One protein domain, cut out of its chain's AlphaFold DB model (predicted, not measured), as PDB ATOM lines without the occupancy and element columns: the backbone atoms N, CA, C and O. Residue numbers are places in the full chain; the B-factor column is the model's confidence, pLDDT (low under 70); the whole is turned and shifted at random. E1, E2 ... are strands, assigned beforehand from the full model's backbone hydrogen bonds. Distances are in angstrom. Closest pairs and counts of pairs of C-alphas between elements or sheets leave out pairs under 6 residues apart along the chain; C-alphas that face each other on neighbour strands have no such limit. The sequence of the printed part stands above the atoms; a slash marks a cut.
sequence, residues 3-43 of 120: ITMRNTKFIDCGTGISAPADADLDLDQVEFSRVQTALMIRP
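What this domain is: This is residues 3 to 43 of the 120 residues of an uncharacterized protein of Pandoraea pneumonica (UniProt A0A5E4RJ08). The chain is wound in two stacked turns of a small three-sided solenoid: E1, E2 and E3 make the sides of one turn, and E4, E5 and E6 lie beside them in the next. The printed part has 41 residues with no named helix and six named strands, E1 to E6 in order, of class all strand. They form three two-stranded parallel sheets, E3 = E6, E1 = E4 and E2 = E5. The whole is compact, with a radius of gyration of the C-alphas of 10.1 A, and flat, spanning 27 by 20 by 7 A.

How they stand to each other: Begin with E3, residues 15 to 20, and its parallel neighbour E6, residues 37 to 42, at 19 degrees; look for N 42 and O 19, 2.7 A apart. Next find E1, residues 3 to 6, parallel to E4, residues 24 to 28, at 2 degrees, with N 3 and O 24 at 2.8 A. E2, residues 9 to 11, is parallel to E5, residues 31 to 33, at 8 degrees, with N 10 and O 31 at 2.8 A. E1 runs on into E2 at 92 degrees, and E4 into E5 at 81 degrees, each across a break of 2 residues. The closest C-alphas of E2 and E3 are those of Phe 10 and Gly 16, 5.8 A apart. E1 and E3 are only just apart, at 8.1 A.

Where its parts are: Find C-alpha 15 at (225.593, 157.729, 165.598); from there E3 runs 13.7 A, and its parallel neighbour E6 runs 12.6 A to C-alpha 42 at (214.208, 154.949, 164.738). E1 starts at C-alpha 3, (214.236, 168.614, 164.870), and spans 10.2 A; E4 spans 13.1 A, E2 6.4 A and E5 6.6 A.

The domain as a whole: The two C-alphas farthest apart, those of Asp 22 and Arg 34, are 27.0 A apart. The printed part has no cut, and its five links are tight. Its mean pLDDT is 77.3; look for values under 70 at residues 21 to 22, 37 to 38 and 40 to 43.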
ATOM      1  N   ILE A   3     212.830 168.532 164.472       73.19
ATOM      2  CA  ILE A   3     214.236 168.614 164.870       73.19
ATOM      3  C   ILE A   3     214.955 169.463 163.821       73.19
ATOM      4  O   ILE A   3     215.165 169.020 162.693       73.19
ATOM      5  N   THR A   4     215.363 170.668 164.210       83.56
ATOM      6  CA  THR A   4     216.141 171.572 163.356       83.56
ATOM      7  C   THR A   4     217.578 171.652 163.856       83.56
ATOM      8  O   THR A   4     217.807 171.941 165.031       83.56
ATOM      9  N   MET A   5     218.554 171.428 162.979       80.31
ATOM     10  CA  MET A   5     219.978 171.591 163.283       80.31
ATOM     11  C   MET A   5     220.627 172.467 162.222       80.31
ATOM     12  O   MET A   5     220.477 172.211 161.031       80.31
ATOM     13  N   ARG A   6     221.361 173.495 162.659       89.19
ATOM     14  CA  ARG A   6     222.106 174.391 161.769       89.19
ATOM     15  C   ARG A   6     223.565 174.471 162.183       89.19
ATOM     16  O   ARG A   6     223.846 174.494 163.382       89.19
ATOM     17  N   ASN A   7     224.480 174.515 161.220       89.12
ATOM     18  CA  ASN A   7     225.921 174.714 161.441       89.12
ATOM     19  C   ASN A   7     226.511 173.758 162.495       89.12
ATOM     20  O   ASN A   7     227.270 174.168 163.375       89.12
ATOM     21  N   THR A   8     226.109 172.487 162.462       83.88
ATOM     22  CA  THR A   8     226.465 171.500 163.491       83.88
ATOM     23  C   THR A   8     227.439 170.474 162.931       83.88
ATOM     24  O   THR A   8     227.266 170.000 161.812       83.88
ATOM     25  N   LYS A   9     228.455 170.093 163.711       87.94
ATOM     26  CA  LYS A   9     229.439 169.088 163.304       87.94
ATOM     27  C   LYS A   9     229.490 167.924 164.287       87.94
ATOM     28  O   LYS A   9     229.735 168.124 165.473       87.94
ATOM     29  N   PHE A  10     229.310 166.711 163.776       84.56
ATOM     30  CA  PHE A  10     229.443 165.465 164.524       84.56
ATOM     31  C   PHE A  10     230.797 164.827 164.203       84.56
ATOM     32  O   PHE A  10     231.073 164.510 163.044       84.56
ATOM     33  N   ILE A  11     231.653 164.667 165.220       88.25
ATOM     34  CA  ILE A  11     233.007 164.113 165.074       88.25
ATOM     35  C   ILE A  11     233.220 162.971 166.064       88.25
ATOM     36  O   ILE A  11     232.898 163.131 167.238       88.25
ATOM     37  N   ASP A  12     233.797 161.859 165.603       86.62
ATOM     38  CA  ASP A  12     234.208 160.718 166.444       86.62
ATOM     39  C   ASP A  12     233.068 160.118 167.291       86.62
ATOM     40  O   ASP A  12     233.272 159.706 168.434       86.62
ATOM     41  N   CYS A  13     231.851 160.057 166.743       74.62
ATOM     42  CA  CYS A  13     230.699 159.462 167.420       74.62
ATOM     43  C   CYS A  13     230.160 158.224 166.688       74.62
ATOM     44  O   CYS A  13     230.297 158.080 165.476       74.62
ATOM     45  N   GLY A  14     229.524 157.310 167.427       81.81
ATOM     46  CA  GLY A  14     228.867 156.140 166.835       81.81
ATOM     47  C   GLY A  14     227.753 156.562 165.874       81.81
ATOM     48  O   GLY A  14     227.864 156.372 164.665       81.81
ATOM     49  N   THR A  15     226.712 157.212 166.397       78.12
ATOM     50  CA  THR A  15     225.593 157.729 165.598       78.12
ATOM     51  C   THR A  15     225.500 159.246 165.724       78.12
ATOM     52  O   THR A  15     225.455 159.767 166.836       78.12
ATOM     53  N   GLY A  16     225.466 159.949 164.590       81.00
ATOM     54  CA  GLY A  16     225.345 161.403 164.525       81.00
ATOM     55  C   GLY A  16     223.955 161.886 164.936       81.00
ATOM     56  O   GLY A  16     223.812 162.595 165.926       81.00
ATOM     57  N   ILE A  17     222.915 161.460 164.218       78.62
ATOM     58  CA  ILE A  17     221.523 161.830 164.505       78.62
ATOM     59  C   ILE A  17     220.681 160.567 164.693       78.62
ATOM     60  O   ILE A  17     220.725 159.674 163.853       78.62
ATOM     61  N   SER A  18     219.886 160.498 165.768       81.06
ATOM     62  CA  SER A  18     218.901 159.429 165.996       81.06
ATOM     63  C   SER A  18     217.499 160.011 166.202       81.06
ATOM     64  O   SER A  18     217.165 160.523 167.274       81.06
ATOM     65  N   ALA A  19     216.659 159.932 165.172       73.31
ATOM     66  CA  ALA A  19     215.343 160.572 165.134       73.31
ATOM     67  C   ALA A  19     214.236 159.541 164.876       73.31
ATOM     68  O   ALA A  19     214.490 158.580 164.158       73.31
ATOM     69  N   PRO A  20     213.040 159.672 165.470       73.62
ATOM     70  CA  PRO A  20     211.919 158.791 165.148       73.62
ATOM     71  C   PRO A  20     211.400 159.040 163.719       73.62
ATOM     72  O   PRO A  20     211.633 160.105 163.151       73.62
ATOM     73  N   ALA A  21     210.739 158.051 163.114       68.88
ATOM     74  CA  ALA A  21     210.311 158.098 161.708       68.88
ATOM     75  C   ALA A  21     209.276 159.192 161.386       68.88
ATOM     76  O   ALA A  21     209.116 159.557 160.226       68.88
ATOM     77  N   ASP A  22     208.588 159.706 162.402       68.06
ATOM     78  CA  ASP A  22     207.640 160.818 162.334       68.06
ATOM     79  C   ASP A  22     208.294 162.183 162.634       68.06
ATOM     80  O   ASP A  22     207.607 163.207 162.730       68.06
ATOM     81  N   ALA A  23     209.619 162.222 162.823       71.75
ATOM     82  CA  ALA A  23     210.333 163.471 163.028       71.75
ATOM     83  C   ALA A  23     210.485 164.243 161.716       71.75
ATOM     84  O   ALA A  23     210.989 163.722 160.722       71.75
ATOM     85  N   ASP A  24     210.112 165.517 161.760       76.31
ATOM     86  CA  ASP A  24     210.407 166.472 160.699       76.31
ATOM     87  C   ASP A  24     211.833 167.002 160.911       76.31
ATOM     88  O   ASP A  24     212.110 167.639 161.930       76.31
ATOM     89  N   LEU A  25     212.762 166.646 160.020       77.88
ATOM     90  CA  LEU A  25     214.194 166.937 160.147       77.88
ATOM     91  C   LEU A  25     214.597 168.077 159.202       77.88
ATOM     92  O   LEU A  25     214.694 167.870 157.994       77.88
ATOM     93  N   ASP A  26     214.911 169.246 159.764       82.44
ATOM     94  CA  ASP A  26     215.465 170.397 159.035       82.44
ATOM     95  C   ASP A  26     216.963 170.535 159.354       82.44
ATOM     96  O   ASP A  26     217.350 171.052 160.406       82.44
ATOM     97  N   LEU A  27     217.817 169.999 158.480       82.12
ATOM     98  CA  LEU A  27     219.270 169.959 158.661       82.12
ATOM     99  C   LEU A  27     219.953 170.891 157.653       82.12
ATOM    100  O   LEU A  27     219.994 170.589 156.462       82.12
ATOM    101  N   ASP A  28     220.540 171.985 158.136       79.25
ATOM    102  CA  ASP A  28     221.270 172.962 157.320       79.25
ATOM    103  C   ASP A  28     222.736 173.057 157.768       79.25
ATOM    104  O   ASP A  28     223.039 173.187 158.952       79.25
ATOM    105  N   GLN A  29     223.677 172.964 156.828       82.56
ATOM    106  CA  GLN A  29     225.124 172.952 157.110       82.56
ATOM    107  C   GLN A  29     225.536 171.985 158.244       82.56
ATOM    108  O   GLN A  29     226.264 172.353 159.170       82.56
ATOM    109  N   VAL A  30     225.055 170.740 158.186       84.06
ATOM    110  CA  VAL A  30     225.446 169.684 159.131       84.06
ATOM    111  C   VAL A  30     226.577 168.844 158.542       84.06
ATOM    112  O   VAL A  30     226.455 168.316 157.438       84.06
ATOM    113  N   GLU A  31     227.678 168.701 159.276       80.94
ATOM    114  CA  GLU A  31     228.860 167.953 158.839       80.94
ATOM    115  C   GLU A  31     229.093 166.721 159.726       80.94
ATOM    116  O   GLU A  31     229.062 166.798 160.954       80.94
ATOM    117  N   PHE A  32     229.375 165.577 159.104       84.75
ATOM    118  CA  PHE A  32     229.687 164.324 159.788       84.75
ATOM    119  C   PHE A  32     231.111 163.893 159.447       84.75
ATOM    120  O   PHE A  32     231.459 163.748 158.279       84.75
ATOM    121  N   SER A  33     231.941 163.660 160.461       74.88
ATOM    122  CA  SER A  33     233.336 163.259 160.283       74.88
ATOM    123  C   SER A  33     233.691 162.135 161.247       74.88
ATOM    124  O   SER A  33     233.573 162.297 162.453       74.88
ATOM    125  N   ARG A  34     234.213 161.013 160.739       77.38
ATOM    126  CA  ARG A  34     234.574 159.844 161.570       77.38
ATOM    127  C   ARG A  34     233.399 159.350 162.430       77.38
ATOM    128  O   ARG A  34     233.571 159.028 163.601       77.38
ATOM    129  N   VAL A  35     232.206 159.306 161.836       72.81
ATOM    130  CA  VAL A  35     231.016 158.718 162.463       72.81
ATOM    131  C   VAL A  35     230.708 157.354 161.857       72.81
ATOM    132  O   VAL A  35     230.922 157.164 160.660       72.81
ATOM    133  N   GLN A  36     230.204 156.407 162.652       76.75
ATOM    134  CA  GLN A  36     229.806 155.089 162.125       76.75
ATOM    135  C   GLN A  36     228.461 155.160 161.391       76.75
ATOM    136  O   GLN A  36     228.236 154.450 160.415       76.75
ATOM    137  N   THR A  37     227.551 156.025 161.840       61.88
ATOM    138  CA  THR A  37     226.234 156.225 161.227       61.88
ATOM    139  C   THR A  37     225.857 157.699 161.297       61.88
ATOM    140  O   THR A  37     225.741 158.255 162.383       61.88
ATOM    141  N   ALA A  38     225.657 158.356 160.154       66.69
ATOM    142  CA  ALA A  38     225.314 159.782 160.124       66.69
ATOM    143  C   ALA A  38     223.881 160.046 160.624       66.69
ATOM    144  O   ALA A  38     223.670 160.898 161.484       66.69
ATOM    145  N   LEU A  39     222.912 159.264 160.143       70.69
ATOM    146  CA  LEU A  39     221.501 159.373 160.502       70.69
ATOM    147  C   LEU A  39     220.912 157.979 160.735       70.69
ATOM    148  O   LEU A  39     221.003 157.107 159.876       70.69
ATOM    149  N   MET A  40     220.289 157.790 161.893       67.56
ATOM    150  CA  MET A  40     219.525 156.609 162.264       67.56
ATOM    151  C   MET A  40     218.069 157.018 162.458       67.56
ATOM    152  O   MET A  40     217.729 157.715 163.418       67.56
ATOM    153  N   ILE A  41     217.202 156.558 161.563       65.00
ATOM    154  CA  ILE A  41     215.763 156.714 161.745       65.00
ATOM    155  C   ILE A  41     215.279 155.562 162.620       65.00
ATOM    156  O   ILE A  41     215.305 154.397 162.223       65.00
ATOM    157  N   ARG A  42     214.877 155.887 163.848       68.06
ATOM    158  CA  ARG A  42     214.208 154.949 164.738       68.06
ATOM    159  C   ARG A  42     212.824 154.677 164.155       68.06
ATOM    160  O   ARG A  42     212.142 155.643 163.804       68.06
ATOM    161  N   PRO A  43     212.398 153.408 164.048       58.97
ATOM    162  CA  PRO A  43     211.015 153.120 163.699       58.97
ATOM    163  C   PRO A  43     210.125 153.933 164.646       58.97
ATOM    164  O   PRO A  43     210.358 153.925 165.858       58.97
TER     165      PRO A  43